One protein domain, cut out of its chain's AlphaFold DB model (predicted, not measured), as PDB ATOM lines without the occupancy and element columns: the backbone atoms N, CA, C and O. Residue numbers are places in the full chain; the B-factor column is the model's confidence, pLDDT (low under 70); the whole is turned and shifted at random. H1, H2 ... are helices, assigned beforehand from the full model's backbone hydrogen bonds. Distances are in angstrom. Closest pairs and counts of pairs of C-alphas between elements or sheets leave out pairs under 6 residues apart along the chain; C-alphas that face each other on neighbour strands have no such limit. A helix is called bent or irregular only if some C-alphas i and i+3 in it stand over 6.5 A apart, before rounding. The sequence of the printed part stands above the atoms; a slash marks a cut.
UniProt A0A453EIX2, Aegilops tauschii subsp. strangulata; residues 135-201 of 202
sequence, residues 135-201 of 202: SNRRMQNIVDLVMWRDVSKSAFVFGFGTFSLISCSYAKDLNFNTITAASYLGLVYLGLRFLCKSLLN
ATOM      1  N   SER A 135     176.078  83.918 129.425       68.94
ATOM      2  CA  SER A 135     174.634  83.983 129.165       68.94
ATOM      3  C   SER A 135     173.838  83.146 130.177       68.94
ATOM      4  O   SER A 135     172.928  83.657 130.823       68.94
ATOM      5  N   ASN A 136     174.247  81.900 130.417       76.19
ATOM      6  CA  ASN A 136     173.618  80.983 131.364       76.19
ATOM      7  C   ASN A 136     173.709  81.503 132.811       76.19
ATOM      8  O   ASN A 136     172.708  81.484 133.515       76.19
ATOM      9  N   ARG A 137     174.836  82.109 133.215       73.69
ATOM     10  CA  ARG A 137     175.002  82.819 134.498       73.69
ATOM     11  C   ARG A 137     174.109  84.059 134.606       73.69
ATOM     12  O   ARG A 137     173.631  84.361 135.695       73.69
ATOM     13  N   ARG A 138     173.868  84.794 133.512       76.25
ATOM     14  CA  ARG A 138     172.893  85.904 133.500       76.25
ATOM     15  C   ARG A 138     171.466  85.384 133.637       76.25
ATOM     16  O   ARG A 138     170.726  85.930 134.443       76.25
ATOM     17  N   MET A 139     171.107  84.326 132.912       81.75
ATOM     18  CA  MET A 139     169.804  83.664 133.034       81.75
ATOM     19  C   MET A 139     169.596  83.121 134.451       81.75
ATOM     20  O   MET A 139     168.557  83.385 135.033       81.75
ATOM     21  N   GLN A 140     170.596  82.464 135.042       80.62
ATOM     22  CA  GLN A 140     170.576  82.001 136.433       80.62
ATOM     23  C   GLN A 140     170.424  83.157 137.418       80.62
ATOM     24  O   GLN A 140     169.553  83.088 138.265       80.62
ATOM     25  N   ASN A 141     171.173  84.253 137.269       76.38
ATOM     26  CA  ASN A 141     171.028  85.436 138.126       76.38
ATOM     27  C   ASN A 141     169.634  86.084 137.982       76.38
ATOM     28  O   ASN A 141     169.044  86.480 138.976       76.38
ATOM     29  N   ILE A 142     169.064  86.146 136.771       81.75
ATOM     30  CA  ILE A 142     167.679  86.607 136.543       81.75
ATOM     31  C   ILE A 142     166.666  85.631 137.165       81.75
ATOM     32  O   ILE A 142     165.681  86.065 137.753       81.75
ATOM     33  N   VAL A 143     166.905  84.324 137.074       81.81
ATOM     34  CA  VAL A 143     166.063  83.299 137.697       81.81
ATOM     35  C   VAL A 143     166.167  83.367 139.221       81.81
ATOM     36  O   VAL A 143     165.132  83.380 139.866       81.81
ATOM     37  N   ASP A 144     167.351  83.532 139.812       80.62
ATOM     38  CA  ASP A 144     167.561  83.743 141.252       80.62
ATOM     39  C   ASP A 144     166.896  85.045 141.750       80.62
ATOM     40  O   ASP A 144     166.358  85.090 142.862       80.62
ATOM     41  N   LEU A 145     166.866  86.082 140.903       79.81
ATOM     42  CA  LEU A 145     166.141  87.337 141.119       79.81
ATOM     43  C   LEU A 145     164.617  87.113 141.160       79.81
ATOM     44  O   LEU A 145     163.942  87.584 142.074       79.81
ATOM     45  N   VAL A 146     164.082  86.373 140.184       72.56
ATOM     46  CA  VAL A 146     162.650  86.043 140.050       72.56
ATOM     47  C   VAL A 146     162.199  85.003 141.084       72.56
ATOM     48  O   VAL A 146     161.068  85.061 141.554       72.56
ATOM     49  N   MET A 147     163.082  84.093 141.494       79.31
ATOM     50  CA  MET A 147     162.855  83.055 142.508       79.31
ATOM     51  C   MET A 147     163.102  83.541 143.943       79.31
ATOM     52  O   MET A 147     163.140  82.724 144.860       79.31
ATOM     53  N   TRP A 148     163.295  84.850 144.157       69.06
ATOM     54  CA  TRP A 148     163.503  85.461 145.480       69.06
ATOM     55  C   TRP A 148     164.719  84.916 146.257       69.06
ATOM     56  O   TRP A 148     164.868  85.197 147.443       69.06
ATOM     57  N   ARG A 149     165.644  84.197 145.609       74.81
ATOM     58  CA  ARG A 149     166.929  83.813 146.224       74.81
ATOM     59  C   ARG A 149     167.810  85.038 146.464       74.81
ATOM     60  O   ARG A 149     168.579  85.067 147.417       74.81
ATOM     61  N   ASP A 150     167.625  86.070 145.646       77.44
ATOM     62  CA  ASP A 150     168.341  87.340 145.701       77.44
ATOM     63  C   ASP A 150     167.406  88.519 146.064       77.44
ATOM     64  O   ASP A 150     167.351  89.528 145.357       77.44
ATOM     65  N   VAL A 151     166.658  88.404 147.178       76.56
ATOM     66  CA  VAL A 151     165.637  89.389 147.624       76.56
ATOM     67  C   VAL A 151     166.137  90.838 147.569       76.56
ATOM     68  O   VAL A 151     165.439  91.716 147.074       76.56
ATOM     69  N   SER A 152     167.364  91.110 148.024       79.75
ATOM     70  CA  SER A 152     167.927  92.467 148.019       79.75
ATOM     71  C   SER A 152     168.132  93.023 146.606       79.75
ATOM     72  O   SER A 152     167.919  94.213 146.373       79.75
ATOM     73  N   LYS A 153     168.518  92.175 145.641       75.31
ATOM     74  CA  LYS A 153     168.647  92.585 144.236       75.31
ATOM     75  C   LYS A 153     167.271  92.716 143.581       75.31
ATOM     76  O   LYS A 153     167.064  93.648 142.806       75.31
ATOM     77  N   SER A 154     166.333  91.809 143.871       81.62
ATOM     78  CA  SER A 154     165.007  91.816 143.243       81.62
ATOM     79  C   SER A 154     164.160  92.978 143.751       81.62
ATOM     80  O   SER A 154     163.547  93.667 142.941       81.62
ATOM     81  N   ALA A 155     164.236  93.297 145.046       83.94
ATOM     82  CA  ALA A 155     163.661  94.505 145.630       83.94
ATOM     83  C   ALA A 155     164.288  95.789 145.060       83.94
ATOM     84  O   ALA A 155     163.563  96.748 144.806       83.94
ATOM     85  N   PHE A 156     165.601  95.815 144.790       80.56
ATOM     86  CA  PHE A 156     166.244  96.959 144.132       80.56
ATOM     87  C   PHE A 156     165.745  97.151 142.690       80.56
ATOM     88  O   PHE A 156     165.379  98.260 142.314       80.56
ATOM     89  N   VAL A 157     165.670  96.081 141.890       80.19
ATOM     90  CA  VAL A 157     165.160  96.143 140.507       80.19
ATOM     91  C   VAL A 157     163.663  96.461 140.471       80.19
ATOM     92  O   VAL A 157     163.230  97.261 139.644       80.19
ATOM     93  N   PHE A 158     162.876  95.909 141.398       82.62
ATOM     94  CA  PHE A 158     161.458  96.231 141.560       82.62
ATOM     95  C   PHE A 158     161.258  97.696 141.966       82.62
ATOM     96  O   PHE A 158     160.466  98.397 141.340       82.62
ATOM     97  N   GLY A 159     162.011  98.184 142.955       84.81
ATOM     98  CA  GLY A 159     161.984  99.576 143.403       84.81
ATOM     99  C   GLY A 159     162.410 100.546 142.300       84.81
ATOM    100  O   GLY A 159     161.733 101.538 142.062       84.81
ATOM    101  N   PHE A 160     163.468 100.230 141.552       81.69
ATOM    102  CA  PHE A 160     163.914 101.019 140.400       81.69
ATOM    103  C   PHE A 160     162.879 101.025 139.263       81.69
ATOM    104  O   PHE A 160     162.614 102.072 138.675       81.69
ATOM    105  N   GLY A 161     162.260  99.876 138.969       82.31
ATOM    106  CA  GLY A 161     161.203  99.750 137.964       82.31
ATOM    107  C   GLY A 161     159.933 100.510 138.349       82.31
ATOM    108  O   GLY A 161     159.432 101.302 137.558       82.31
ATOM    109  N   THR A 162     159.448 100.343 139.582       84.38
ATOM    110  CA  THR A 162     158.283 101.086 140.097       84.38
ATOM    111  C   THR A 162     158.563 102.577 140.230       84.38
ATOM    112  O   THR A 162     157.702 103.360 139.849       84.38
ATOM    113  N   PHE A 163     159.756 103.000 140.661       81.88
ATOM    114  CA  PHE A 163     160.146 104.413 140.674       81.88
ATOM    115  C   PHE A 163     160.213 104.991 139.257       81.88
ATOM    116  O   PHE A 163     159.710 106.086 139.023       81.88
ATOM    117  N   SER A 164     160.768 104.252 138.290       75.69
ATOM    118  CA  SER A 164     160.798 104.674 136.881       75.69
ATOM    119  C   SER A 164     159.387 104.791 136.300       75.69
ATOM    120  O   SER A 164     159.088 105.760 135.608       75.69
ATOM    121  N   LEU A 165     158.491 103.850 136.623       81.62
ATOM    122  CA  LEU A 165     157.083 103.904 136.223       81.62
ATOM    123  C   LEU A 165     156.317 105.028 136.929       81.62
ATOM    124  O   LEU A 165     155.523 105.687 136.274       81.62
ATOM    125  N   ILE A 166     156.574 105.307 138.211       81.19
ATOM    126  CA  ILE A 166     156.005 106.469 138.911       81.19
ATOM    127  C   ILE A 166     156.516 107.760 138.272       81.19
ATOM    128  O   ILE A 166     155.705 108.600 137.904       81.19
ATOM    129  N   SER A 167     157.825 107.888 138.038       75.62
ATOM    130  CA  SER A 167     158.436 109.067 137.415       75.62
ATOM    131  C   SER A 167     157.965 109.285 135.975       75.62
ATOM    132  O   SER A 167     157.915 110.426 135.526       75.62
ATOM    133  N   CYS A 168     157.623 108.217 135.250       70.31
ATOM    134  CA  CYS A 168     157.095 108.282 133.888       70.31
ATOM    135  C   CYS A 168     155.569 108.496 133.861       70.31
ATOM    136  O   CYS A 168     155.063 109.247 133.035       70.31
ATOM    137  N   SER A 169     154.821 107.914 134.802       73.81
ATOM    138  CA  SER A 169     153.377 108.143 134.963       73.81
ATOM    139  C   SER A 169     153.098 109.590 135.382       73.81
ATOM    140  O   SER A 169     152.263 110.260 134.779       73.81
ATOM    141  N   TYR A 170     153.897 110.109 136.321       69.12
ATOM    142  CA  TYR A 170     153.933 111.526 136.669       69.12
ATOM    143  C   TYR A 170     154.524 112.409 135.568       69.12
ATOM    144  O   TYR A 170     154.420 113.615 135.708       69.12
ATOM    145  N   ALA A 171     155.102 111.907 134.467       67.75
ATOM    146  CA  ALA A 171     155.647 112.780 133.414       67.75
ATOM    147  C   ALA A 171     154.576 113.671 132.757       67.75
ATOM    148  O   ALA A 171     154.914 114.716 132.209       67.75
ATOM    149  N   LYS A 172     153.294 113.286 132.857       60.50
ATOM    150  CA  LYS A 172     152.141 114.104 132.444       60.50
ATOM    151  C   LYS A 172     151.927 115.342 133.328       60.50
ATOM    152  O   LYS A 172     151.414 116.336 132.827       60.50
ATOM    153  N   ASP A 173     152.372 115.301 134.584       63.00
ATOM    154  CA  ASP A 173     152.407 116.432 135.527       63.00
ATOM    155  C   ASP A 173     153.810 117.083 135.595       63.00
ATOM    156  O   ASP A 173     153.953 118.298 135.699       63.00
ATOM    157  N   LEU A 174     154.870 116.278 135.465       60.94
ATOM    158  CA  LEU A 174     156.296 116.622 135.530       60.94
ATOM    159  C   LEU A 174     156.919 116.798 134.135       60.94
ATOM    160  O   LEU A 174     158.057 116.375 133.901       60.94
ATOM    161  N   ASN A 175     156.212 117.477 133.225       62.72
ATOM    162  CA  ASN A 175     156.641 117.745 131.839       62.72
ATOM    163  C   ASN A 175     158.040 118.398 131.713       62.72
ATOM    164  O   ASN A 175     158.587 118.473 130.617       62.72
ATOM    165  N   PHE A 176     158.624 118.864 132.822       60.12
ATOM    166  CA  PHE A 176     159.919 119.538 132.879       60.12
ATOM    167  C   PHE A 176     161.081 118.731 133.488       60.12
ATOM    168  O   PHE A 176     162.190 119.256 133.523       60.12
ATOM    169  N   ASN A 177     160.884 117.502 134.005       67.50
ATOM    170  CA  ASN A 177     161.956 116.857 134.792       67.50
ATOM    171  C   ASN A 177     162.162 115.337 134.645       67.50
ATOM    172  O   ASN A 177     163.072 114.805 135.277       67.50
ATOM    173  N   THR A 178     161.407 114.617 133.807       73.12
ATOM    174  CA  THR A 178     161.607 113.157 133.625       73.12
ATOM    175  C   THR A 178     162.994 112.815 133.073       73.12
ATOM    176  O   THR A 178     163.602 111.839 133.503       73.12
ATOM    177  N   ILE A 179     163.537 113.645 132.175       78.62
ATOM    178  CA  ILE A 179     164.902 113.505 131.637       78.62
ATOM    179  C   ILE A 179     165.936 113.638 132.764       78.62
ATOM    180  O   ILE A 179     166.874 112.849 132.849       78.62
ATOM    181  N   THR A 180     165.737 114.591 133.670       79.38
ATOM    182  CA  THR A 180     166.615 114.852 134.817       79.38
ATOM    183  C   THR A 180     166.493 113.770 135.889       79.38
ATOM    184  O   THR A 180     167.501 113.360 136.454       79.38
ATOM    185  N   ALA A 181     165.286 113.251 136.135       76.25
ATOM    186  CA  ALA A 181     165.046 112.122 137.033       76.25
ATOM    187  C   ALA A 181     165.668 110.824 136.488       76.25
ATOM    188  O   ALA A 181     166.352 110.113 137.224       76.25
ATOM    189  N   ALA A 182     165.516 110.556 135.188       78.50
ATOM    190  CA  ALA A 182     166.180 109.452 134.498       78.50
ATOM    191  C   ALA A 182     167.711 109.618 134.487       78.50
ATOM    192  O   ALA A 182     168.429 108.643 134.696       78.50
ATOM    193  N   SER A 183     168.211 110.847 134.322       82.75
ATOM    194  CA  SER A 183     169.634 111.183 134.459       82.75
ATOM    195  C   SER A 183     170.143 110.895 135.874       82.75
ATOM    196  O   SER A 183     171.169 110.240 136.026       82.75
ATOM    197  N   TYR A 184     169.387 111.264 136.917       82.75
ATOM    198  CA  TYR A 184     169.717 110.950 138.311       82.75
ATOM    199  C   TYR A 184     169.719 109.441 138.583       82.75
ATOM    200  O   TYR A 184     170.650 108.932 139.205       82.75
ATOM    201  N   LEU A 185     168.728 108.700 138.078       83.50
ATOM    202  CA  LEU A 185     168.683 107.236 138.168       83.50
ATOM    203  C   LEU A 185     169.854 106.579 137.426       83.50
ATOM    204  O   LEU A 185     170.451 105.631 137.937       83.50
ATOM    205  N   GLY A 186     170.222 107.114 136.260       83.50
ATOM    206  CA  GLY A 186     171.422 106.734 135.521       83.50
ATOM    207  C   GLY A 186     172.696 107.003 136.321       83.50
ATOM    208  O   GLY A 186     173.536 106.112 136.434       83.50
ATOM    209  N   LEU A 187     172.822 108.178 136.946       83.19
ATOM    210  CA  LEU A 187     173.950 108.543 137.807       83.19
ATOM    211  C   LEU A 187     174.060 107.628 139.030       83.19
ATOM    212  O   LEU A 187     175.154 107.171 139.343       83.19
ATOM    213  N   VAL A 188     172.943 107.310 139.691       85.69
ATOM    214  CA  VAL A 188     172.902 106.368 140.821       85.69
ATOM    215  C   VAL A 188     173.290 104.958 140.366       85.69
ATOM    216  O   VAL A 188     174.078 104.296 141.039       85.69
ATOM    217  N   TYR A 189     172.816 104.507 139.202       84.06
ATOM    218  CA  TYR A 189     173.191 103.211 138.631       84.06
ATOM    219  C   TYR A 189     174.681 103.147 138.251       84.06
ATOM    220  O   TYR A 189     175.360 102.175 138.588       84.06
ATOM    221  N   LEU A 190     175.223 104.184 137.598       85.38
ATOM    222  CA  LEU A 190     176.651 104.285 137.282       85.38
ATOM    223  C   LEU A 190     177.500 104.397 138.551       85.38
ATOM    224  O   LEU A 190     178.529 103.734 138.635       85.38
ATOM    225  N   GLY A 191     177.061 105.176 139.539       84.44
ATOM    226  CA  GLY A 191     177.720 105.339 140.832       84.44
ATOM    227  C   GLY A 191     177.780 104.029 141.611       84.44
ATOM    228  O   GLY A 191     178.852 103.646 142.067       84.44
ATOM    229  N   LEU A 192     176.677 103.277 141.676       82.62
ATOM    230  CA  LEU A 192     176.652 101.947 142.285       82.62
ATOM    231  C   LEU A 192     177.522 100.955 141.503       82.62
ATOM    232  O   LEU A 192     178.280 100.202 142.103       82.62
ATOM    233  N   ARG A 193     177.491 100.980 140.164       80.94
ATOM    234  CA  ARG A 193     178.350 100.134 139.317       80.94
ATOM    235  C   ARG A 193     179.836 100.451 139.502       80.94
ATOM    236  O   ARG A 193     180.646  99.527 139.555       80.94
ATOM    237  N   PHE A 194     180.190 101.731 139.606       81.50
ATOM    238  CA  PHE A 194     181.543 102.204 139.888       81.50
ATOM    239  C   PHE A 194     181.979 101.794 141.293       81.50
ATOM    240  O   PHE A 194     183.040 101.198 141.443       81.50
ATOM    241  N   LEU A 195     181.135 102.017 142.303       80.81
ATOM    242  CA  LEU A 195     181.415 101.658 143.689       80.81
ATOM    243  C   LEU A 195     181.561 100.140 143.856       80.81
ATOM    244  O   LEU A 195     182.527  99.696 144.459       80.81
ATOM    245  N   CYS A 196     180.695  99.329 143.244       79.75
ATOM    246  CA  CYS A 196     180.874  97.878 143.198       79.75
ATOM    247  C   CYS A 196     182.185  97.496 142.498       79.75
ATOM    248  O   CYS A 196     182.936  96.689 143.031       79.75
ATOM    249  N   LYS A 197     182.515  98.088 141.343       77.31
ATOM    250  CA  LYS A 197     183.770  97.780 140.637       77.31
ATOM    251  C   LYS A 197     185.023  98.279 141.380       77.31
ATOM    252  O   LYS A 197     186.081  97.701 141.187       77.31
ATOM    253  N   SER A 198     184.917  99.318 142.211       75.88
ATOM    254  CA  SER A 198     186.035  99.929 142.946       75.88
ATOM    255  C   SER A 198     186.211  99.389 144.369       75.88
ATOM    256  O   SER A 198     187.329  99.422 144.873       75.88
ATOM    257  N   LEU A 199     185.144  98.922 145.025       75.25
ATOM    258  CA  LEU A 199     185.209  98.285 146.346       75.25
ATOM    259  C   LEU A 199     185.446  96.777 146.246       75.25
ATOM    260  O   LEU A 199     186.083  96.221 147.128       75.25
ATOM    261  N   LEU A 200     184.937  96.118 145.198       67.38
ATOM    262  CA  LEU A 200     185.057  94.665 145.019       67.38
ATOM    263  C   LEU A 200     186.317  94.252 144.229       67.38
ATOM    264  O   LEU A 200     186.608  93.065 144.130       67.38
ATOM    265  N   ASN A 201     187.059  95.222 143.676       57.91
ATOM    266  CA  ASN A 201     188.405  95.035 143.112       57.91
ATOM    267  C   ASN A 201     189.513  95.532 144.073       57.91
ATOM    268  O   ASN A 201     190.620  95.830 143.621       57.91
TER     269      ASN A 201
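What this domain is: This is residues 135 to 201 of the 202 residues of a protein of Aegilops tauschii subsp. strangulata (UniProt A0A453EIX2). Two long helices, H2 and H3, fold back on each other as a helical hairpin that opens like a narrow V, meeting near the turn between them and spreading toward their other ends. The shorter H1 makes a corner with the other end of H2, and residues 135 to 140 of H1 stick out there, as do residues 190 to 201, mostly H3, at the tip of the other limb. The printed part has 67 residues, with three named helices in the order H1, H2, H3 and no named strand; its class is all helix. The whole is loose, with a radius of gyration of the C-alphas of 14.7 A, and spans 40 by 28 by 21 A.

Where its parts are: H2 is residues 151 to 172, Val 151 to Lys 172, and measures 32.0 A from first to last C-alpha. It begins at C-alpha 151 (165.637, 89.389, 147.624) and is only just irregular: C-alphas 169 and 172 are 6.6 A apart. H3, as long in residues, is residues 178 to 199, with 30.7 A from first to last C-alpha, and ends at C-alpha 199 (185.209, 98.285, 146.346). H1 is residues 135 to 146, 12 residues over 16.3 A, and begins at C-alpha 135 (174.634, 83.983, 129.165).

How they stand to each other: H2 and H3 touch and form a helical hairpin. Their lines stand at a shallow tilt of 20 degrees, opposite ways, and their centres are 14.2 A apart. H2 touches H3 with residues 164 to 171 alone, and H3 touches H2 with residues 178 to 182 alone; their closest C-alphas, those of Ala 171 and Thr 178, are 6.0 A apart. H1 and H2 touch only at the corner by their link, through residues 145 to 146 and residues 151 to 154 alone. Their closest C-alphas are those of Leu 145 and Ser 154, 5.1 A apart. The lines of H1 and H2 are about perpendicular, at 79 degrees. H1 and H3 are apart. Every O i to N i+4 pair is within hydrogen-bond range in H1 and H3, and 17 of 18 are in H2.

The domain as a whole: The two C-alphas farthest apart, those of Asp 173 and Asn 201, are 42.6 A from each other. Residues 135 to 140 of H1 stand free, and so do residues 190 to 201, of which 190 to 199 belong to H3; the body without them spans 39 by 20 by 13 A. The printed part has no cut. The links H1 to H2, 4 residues, and H2 to H3, 5 residues, are both tight. The mean pLDDT of the printed part is 77.0, and the model's confidence is under 70 at residues 135 and 148, residues 170 to 177 and residues 200 to 201.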